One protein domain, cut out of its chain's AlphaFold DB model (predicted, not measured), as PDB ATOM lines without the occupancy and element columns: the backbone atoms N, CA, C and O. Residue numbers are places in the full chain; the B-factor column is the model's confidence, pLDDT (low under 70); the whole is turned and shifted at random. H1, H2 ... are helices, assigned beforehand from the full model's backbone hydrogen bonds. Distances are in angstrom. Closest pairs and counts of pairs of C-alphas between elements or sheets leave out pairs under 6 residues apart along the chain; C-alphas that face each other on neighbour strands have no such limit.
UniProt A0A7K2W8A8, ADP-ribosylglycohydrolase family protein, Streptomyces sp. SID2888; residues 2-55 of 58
ATOM      1  N   ALA A   2      55.159 155.418 -57.962       74.12
ATOM      2  CA  ALA A   2      55.181 154.295 -57.009       74.12
ATOM      3  C   ALA A   2      53.918 154.257 -56.125       74.12
ATOM      4  O   ALA A   2      53.326 153.203 -55.930       74.12
ATOM      5  N   LEU A   3      53.452 155.430 -55.673       74.75
ATOM      6  CA  LEU A   3      52.272 155.558 -54.810       74.75
ATOM      7  C   LEU A   3      50.985 155.059 -55.482       74.75
ATOM      8  O   LEU A   3      50.242 154.293 -54.885       74.75
ATOM      9  N   ALA A   4      50.740 155.461 -56.733       82.00
ATOM     10  CA  ALA A   4      49.574 154.996 -57.481       82.00
ATOM     11  C   ALA A   4      49.582 153.465 -57.635       82.00
ATOM     12  O   ALA A   4      48.560 152.841 -57.394       82.00
ATOM     13  N   GLY A   5      50.742 152.869 -57.945       80.31
ATOM     14  CA  GLY A   5      50.901 151.415 -58.041       80.31
ATOM     15  C   GLY A   5      50.725 150.686 -56.705       80.31
ATOM     16  O   GLY A   5      50.137 149.611 -56.673       80.31
ATOM     17  N   ALA A   6      51.182 151.280 -55.598       83.88
ATOM     18  CA  ALA A   6      50.975 150.730 -54.259       83.88
ATOM     19  C   ALA A   6      49.487 150.735 -53.875       83.88
ATOM     20  O   ALA A   6      48.971 149.725 -53.406       83.88
ATOM     21  N   LEU A   7      48.782 151.840 -54.136       82.94
ATOM     22  CA  LEU A   7      47.350 151.952 -53.853       82.94
ATOM     23  C   LEU A   7      46.521 151.016 -54.733       82.94
ATOM     24  O   LEU A   7      45.648 150.321 -54.222       82.94
ATOM     25  N   THR A   8      46.795 150.945 -56.036       83.25
ATOM     26  CA  THR A   8      46.084 150.010 -56.918       83.25
ATOM     27  C   THR A   8      46.394 148.557 -56.574       83.25
ATOM     28  O   THR A   8      45.495 147.725 -56.650       83.25
ATOM     29  N   GLY A   9      47.622 148.243 -56.150       82.06
ATOM     30  CA  GLY A   9      47.999 146.918 -55.656       82.06
ATOM     31  C   GLY A   9      47.303 146.541 -54.345       82.06
ATOM     32  O   GLY A   9      46.868 145.403 -54.204       82.06
ATOM     33  N   ALA A  10      47.134 147.488 -53.418       83.56
ATOM     34  CA  ALA A  10      46.407 147.263 -52.167       83.56
ATOM     35  C   ALA A  10      44.893 147.111 -52.394       83.56
ATOM     36  O   ALA A  10      44.263 146.247 -51.793       83.56
ATOM     37  N   LEU A  11      44.311 147.923 -53.284       83.50
ATOM     38  CA  LEU A  11      42.871 147.921 -53.567       83.50
ATOM     39  C   LEU A  11      42.440 146.775 -54.495       83.50
ATOM     40  O   LEU A  11      41.360 146.220 -54.321       83.50
ATOM     41  N   GLY A  12      43.255 146.438 -55.498       81.25
ATOM     42  CA  GLY A  12      42.972 145.380 -56.476       81.25
ATOM     43  C   GLY A  12      43.610 144.029 -56.145       81.25
ATOM     44  O   GLY A  12      43.303 143.029 -56.792       81.25
ATOM     45  N   GLY A  13      44.503 143.987 -55.154       80.50
ATOM     46  CA  GLY A  13      45.317 142.820 -54.834       80.50
ATOM     47  C   GLY A  13      46.408 142.533 -55.873       80.50
ATOM     48  O   GLY A  13      46.363 142.968 -57.027       80.50
ATOM     49  N   GLY A  14      47.395 141.720 -55.487       75.62
ATOM     50  CA  GLY A  14      48.493 141.325 -56.380       75.62
ATOM     51  C   GLY A  14      48.038 140.549 -57.627       75.62
ATOM     52  O   GLY A  14      48.736 140.546 -58.639       75.62
ATOM     53  N   ALA A  15      46.855 139.930 -57.592       77.06
ATOM     54  CA  ALA A  15      46.278 139.205 -58.723       77.06
ATOM     55  C   ALA A  15      45.793 140.123 -59.861       77.06
ATOM     56  O   ALA A  15      45.734 139.675 -61.005       77.06
ATOM     57  N   ALA A  16      45.503 141.400 -59.580       79.06
ATOM     58  CA  ALA A  16      45.109 142.377 -60.597       79.06
ATOM     59  C   ALA A  16      46.285 142.839 -61.480       79.06
ATOM     60  O   ALA A  16      46.071 143.455 -62.525       79.06
ATOM     61  N   ILE A  17      47.529 142.537 -61.089       79.81
ATOM     62  CA  ILE A  17      48.724 142.869 -61.866       79.81
ATOM     63  C   ILE A  17      49.054 141.704 -62.817       79.81
ATOM     64  O   ILE A  17      49.165 140.556 -62.357       79.81
ATOM     65  N   PRO A  18      49.280 141.965 -64.123       81.94
ATOM     66  CA  PRO A  18      49.658 140.937 -65.088       81.94
ATOM     67  C   PRO A  18      50.834 140.085 -64.596       81.94
ATOM     68  O   PRO A  18      51.846 140.619 -64.140       81.94
ATOM     69  N   ALA A  19      50.716 138.757 -64.711       79.12
ATOM     70  CA  ALA A  19      51.729 137.820 -64.216       79.12
ATOM     71  C   ALA A  19      53.117 138.087 -64.822       79.12
ATOM     72  O   ALA A  19      54.086 138.198 -64.086       79.12
ATOM     73  N   ALA A  20      53.194 138.337 -66.134       80.31
ATOM     74  CA  ALA A  20      54.455 138.649 -66.811       80.31
ATOM     75  C   ALA A  20      55.152 139.906 -66.256       80.31
ATOM     76  O   ALA A  20      56.377 139.957 -66.186       80.31
ATOM     77  N   TRP A  21      54.385 140.920 -65.837       81.38
ATOM     78  CA  TRP A  21      54.942 142.127 -65.215       81.38
ATOM     79  C   TRP A  21      55.388 141.857 -63.783       81.38
ATOM     80  O   TRP A  21      56.443 142.335 -63.371       81.38
ATOM     81  N   ARG A  22      54.614 141.068 -63.030       80.62
ATOM     82  CA  ARG A  22      55.014 140.640 -61.687       80.62
ATOM     83  C   ARG A  22      56.298 139.824 -61.726       80.62
ATOM     84  O   ARG A  22      57.217 140.146 -60.987       80.62
ATOM     85  N   ASP A  23      56.389 138.837 -62.608       82.31
ATOM     86  CA  ASP A  23      57.545 137.944 -62.697       82.31
ATOM     87  C   ASP A  23      58.812 138.687 -63.139       82.31
ATOM     88  O   ASP A  23      59.883 138.444 -62.586       82.31
ATOM     89  N   ALA A  24      58.693 139.666 -64.044       83.69
ATOM     90  CA  ALA A  24      59.812 140.534 -64.413       83.69
ATOM     91  C   ALA A  24      60.321 141.393 -63.236       83.69
ATOM     92  O   ALA A  24      61.515 141.671 -63.147       83.69
ATOM     93  N   CYS A  25      59.428 141.794 -62.325       81.06
ATOM     94  CA  CYS A  25      59.743 142.643 -61.173       81.06
ATOM     95  C   CYS A  25      59.997 141.871 -59.863       81.06
ATOM     96  O   CYS A  25      60.389 142.495 -58.878       81.06
ATOM     97  N   ARG A  26      59.786 140.545 -59.823       84.88
ATOM     98  CA  ARG A  26      59.985 139.717 -58.616       84.88
ATOM     99  C   ARG A  26      61.408 139.790 -58.100       84.88
ATOM    100  O   ARG A  26      61.622 139.867 -56.899       84.88
ATOM    101  N   THR A  27      62.379 139.728 -59.003       87.19
ATOM    102  CA  THR A  27      63.786 139.665 -58.613       87.19
ATOM    103  C   THR A  27      64.304 141.069 -58.345       87.19
ATOM    104  O   THR A  27      64.420 141.883 -59.263       87.19
ATOM    105  N   LEU A  28      64.665 141.359 -57.095       83.00
ATOM    106  CA  LEU A  28      65.234 142.656 -56.747       83.00
ATOM    107  C   LEU A  28      66.621 142.837 -57.377       83.00
ATOM    108  O   LEU A  28      67.555 142.072 -57.129       83.00
ATOM    109  N   SER A  29      66.788 143.913 -58.146       80.50
ATOM    110  CA  SER A  29      68.051 144.252 -58.817       80.50
ATOM    111  C   SER A  29      69.173 144.650 -57.847       80.50
ATOM    112  O   SER A  29      70.343 144.665 -58.225       80.50
ATOM    113  N   GLY A  30      68.831 144.979 -56.594       80.06
ATOM    114  CA  GLY A  30      69.787 145.362 -55.550       80.06
ATOM    115  C   GLY A  30      70.348 146.782 -55.666       80.06
ATOM    116  O   GLY A  30      71.362 147.081 -55.046       80.06
ATOM    117  N   CYS A  31      69.713 147.662 -56.448       78.56
ATOM    118  CA  CYS A  31      70.183 149.033 -56.684       78.56
ATOM    119  C   CYS A  31      70.181 149.915 -55.422       78.56
ATOM    120  O   CYS A  31      71.106 150.695 -55.232       78.56
ATOM    121  N   ALA A  32      69.179 149.774 -54.549       75.00
ATOM    122  CA  ALA A  32      69.119 150.483 -53.265       75.00
ATOM    123  C   ALA A  32      69.631 149.633 -52.087       75.00
ATOM    124  O   ALA A  32      70.144 150.160 -51.106       75.00
ATOM    125  N   LEU A  33      69.496 148.307 -52.184       78.19
ATOM    126  CA  LEU A  33      69.827 147.350 -51.128       78.19
ATOM    127  C   LEU A  33      70.608 146.177 -51.740       78.19
ATOM    128  O   LEU A  33      70.005 145.171 -52.120       78.19
ATOM    129  N   PRO A  34      71.948 146.268 -51.824       81.19
ATOM    130  CA  PRO A  34      72.771 145.250 -52.481       81.19
ATOM    131  C   PRO A  34      72.637 143.862 -51.847       81.19
ATOM    132  O   PRO A  34      72.773 142.852 -52.529       81.19
ATOM    133  N   ARG A  35      72.335 143.813 -50.542       79.56
ATOM    134  CA  ARG A  35      72.166 142.572 -49.767       79.56
ATOM    135  C   ARG A  35      70.894 141.797 -50.119       79.56
ATOM    136  O   ARG A  35      70.836 140.610 -49.839       79.56
ATOM    137  N   LEU A  36      69.905 142.460 -50.720       79.56
ATOM    138  CA  LEU A  36      68.644 141.853 -51.160       79.56
ATOM    139  C   LEU A  36      68.634 141.581 -52.669       79.56
ATOM    140  O   LEU A  36      67.589 141.308 -53.257       79.56
ATOM    141  N   ARG A  37      69.786 141.711 -53.339       85.94
ATOM    142  CA  ARG A  37      69.888 141.422 -54.766       85.94
ATOM    143  C   ARG A  37      69.570 139.952 -55.024       85.94
ATOM    144  O   ARG A  37      70.155 139.075 -54.398       85.94
ATOM    145  N   GLY A  38      68.711 139.691 -56.004       85.12
ATOM    146  CA  GLY A  38      68.324 138.329 -56.372       85.12
ATOM    147  C   GLY A  38      67.218 137.738 -55.496       85.12
ATOM    148  O   GLY A  38      66.798 136.613 -55.746       85.12
ATOM    149  N   THR A  39      66.737 138.469 -54.491       87.62
ATOM    150  CA  THR A  39      65.641 138.021 -53.629       87.62
ATOM    151  C   THR A  39      64.285 138.288 -54.291       87.62
ATOM    152  O   THR A  39      64.123 139.304 -54.972       87.62
ATOM    153  N   ASP A  40      63.321 137.381 -54.088       88.12
ATOM    154  CA  ASP A  40      61.935 137.548 -54.545       88.12
ATOM    155  C   ASP A  40      61.190 138.555 -53.651       88.12
ATOM    156  O   ASP A  40      61.088 138.379 -52.436       88.12
ATOM    157  N   LEU A  41      60.663 139.613 -54.264       86.56
ATOM    158  CA  LEU A  41      59.866 140.658 -53.628       86.56
ATOM    159  C   LEU A  41      58.594 140.086 -52.977       86.56
ATOM    160  O   LEU A  41      58.241 140.508 -51.880       86.56
ATOM    161  N   VAL A  42      57.937 139.098 -53.597       87.38
ATOM    162  CA  VAL A  42      56.726 138.468 -53.032       87.38
ATOM    163  C   VAL A  42      57.072 137.684 -51.771       87.38
ATOM    164  O   VAL A  42      56.421 137.852 -50.747       87.38
ATOM    165  N   HIS A  43      58.155 136.909 -51.814       88.19
ATOM    166  CA  HIS A  43      58.644 136.183 -50.646       88.19
ATOM    167  C   HIS A  43      59.025 137.128 -49.496       88.19
ATOM    168  O   HIS A  43      58.720 136.863 -48.336       88.19
ATOM    169  N   LEU A  44      59.655 138.267 -49.806       88.25
ATOM    170  CA  LEU A  44      59.943 139.296 -48.804       88.25
ATOM    171  C   LEU A  44      58.671 139.916 -48.217       88.25
ATOM    172  O   LEU A  44      58.637 140.175 -47.017       88.25
ATOM    173  N   ALA A  45      57.638 140.149 -49.030       88.00
ATOM    174  CA  ALA A  45      56.361 140.672 -48.551       88.00
ATOM    175  C   ALA A  45      55.668 139.691 -47.591       88.00
ATOM    176  O   ALA A  45      55.206 140.114 -46.536       88.00
ATOM    177  N   GLU A  46      55.677 138.393 -47.902       88.56
ATOM    178  CA  GLU A  46      55.155 137.341 -47.016       88.56
ATOM    179  C   GLU A  46      55.923 137.291 -45.683       88.56
ATOM    180  O   GLU A  46      55.326 137.260 -44.607       88.56
ATOM    181  N   LEU A  47      57.259 137.347 -45.721       89.31
ATOM    182  CA  LEU A  47      58.076 137.396 -44.504       89.31
ATOM    183  C   LEU A  47      57.787 138.643 -43.658       89.31
ATOM    184  O   LEU A  47      57.713 138.552 -42.432       89.31
ATOM    185  N   LEU A  48      57.599 139.800 -44.292       87.81
ATOM    186  CA  LEU A  48      57.230 141.032 -43.595       87.81
ATOM    187  C   LEU A  48      55.842 140.925 -42.959       87.81
ATOM    188  O   LEU A  48      55.700 141.274 -41.793       87.81
ATOM    189  N   GLU A  49      54.853 140.389 -43.673       87.06
ATOM    190  CA  GLU A  49      53.501 140.174 -43.145       87.06
ATOM    191  C   GLU A  49      53.512 139.243 -41.924       87.06
ATOM    192  O   GLU A  49      52.911 139.556 -40.897       87.06
ATOM    193  N   THR A  50      54.260 138.136 -41.988       87.44
ATOM    194  CA  THR A  50      54.410 137.228 -40.835       87.44
ATOM    195  C   THR A  50      55.136 137.882 -39.657       87.44
ATOM    196  O   THR A  50      54.805 137.602 -38.505       87.44
ATOM    197  N   THR A  51      56.096 138.771 -39.927       85.81
ATOM    198  CA  THR A  51      56.836 139.508 -38.891       85.81
ATOM    199  C   THR A  51      55.959 140.567 -38.224       85.81
ATOM    200  O   THR A  51      55.964 140.660 -37.000       85.81
ATOM    201  N   GLU A  52      55.176 141.325 -38.996       81.56
ATOM    202  CA  GLU A  52      54.199 142.301 -38.489       81.56
ATOM    203  C   GLU A  52      53.113 141.625 -37.648       81.56
ATOM    204  O   GLU A  52      52.795 142.103 -36.566       81.56
ATOM    205  N   LEU A  53      52.595 140.471 -38.081       74.31
ATOM    206  CA  LEU A  53      51.645 139.683 -37.288       74.31
ATOM    207  C   LEU A  53      52.236 139.169 -35.967       74.31
ATOM    208  O   LEU A  53      51.504 138.990 -34.993       74.31
ATOM    209  N   ALA A  54      53.539 138.881 -35.943       73.38
ATOM    210  CA  ALA A  54      54.240 138.404 -34.755       73.38
ATOM    211  C   ALA A  54      54.661 139.542 -33.812       73.38
ATOM    212  O   ALA A  54      54.847 139.310 -32.614       73.38
ATOM    213  N   ALA A  55      54.811 140.763 -34.327       70.50
ATOM    214  CA  ALA A  55      54.967 141.945 -33.501       70.50
ATOM    215  C   ALA A  55      53.609 142.251 -32.842       70.50
ATOM    216  O   ALA A  55      52.617 142.437 -33.544       70.50
TER     217      ALA A  55
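This is residues 2 to 55 of the 58 residues of the protein "ADP-ribosylglycohydrolase family protein" of Streptomyces sp. SID2888 (UniProt A0A7K2W8A8). Three helices are strung out as an open bracket: H2 is its short back, H3 leaves one end of H2 as a long arm, and H1 lies beyond the other end of H2, apart from both. H2 and H3 meet at a corner near Arg 26 and Leu 41, and between these two residues the chain makes a wide loop, residues 27 to 40; most of H3, with residues 45 to 54, sticks out free of the rest. The printed part has 54 residues with three named helices, in the order H1, H2, H3, and no named strand; the class is all helix. The whole is only just loose, close to compact, with a radius of gyration of the C-alphas of 12.3 A and spans of 29 by 29 by 19 A.

H1 covers residues 2 to 12 and is 15.1 A long from first to last C-alpha; it begins at C-alpha 2, at (55.181, 154.295, -57.009). A short link of 6 residues follows. H2 covers residues 19 to 26, 10.2 A from first to last C-alpha, and ends at C-alpha 26, at (59.985, 139.717, -58.616). After the long link of 14 residues, H3 covers residues 41 to 54 and is the longest helix, 19.8 A from first to last C-alpha. It ends at C-alpha 54, at (54.240, 138.404, -34.755).

H1 touches no helix; it is apart from H2 and from H3. H2 and H3 only just touch, with 3 pairs of C-alphas within 8 A. Their closest C-alphas, those of Arg 26 and Leu 41, are 5.1 A apart, and H3 touches H2 with residues 41 to 42 alone. The lines of H2 and H3 stand at 72 degrees, only just about perpendicular, and their centres are 18.6 A apart. In H1, H2 and H3, every O i to N i+4 pair is within hydrogen-bond range.

The two C-alphas farthest apart are those of Ala 20 and Ala 55, at 33.5 A, while the first and last printed C-alphas, those of Ala 2 and Ala 55, are 26.6 A apart. Residues 45 to 55, of which 45 to 54 belong to H3, stand free; the body without them has 43 residues and spans 30 by 21 by 14 A. The link from H2 to H3 is long, and its C-alphas lie 8 to 16 A from the mean of all C-alphas. The printed part has no cut. The mean pLDDT of the printed part is 82.1, and no printed residue is under 70.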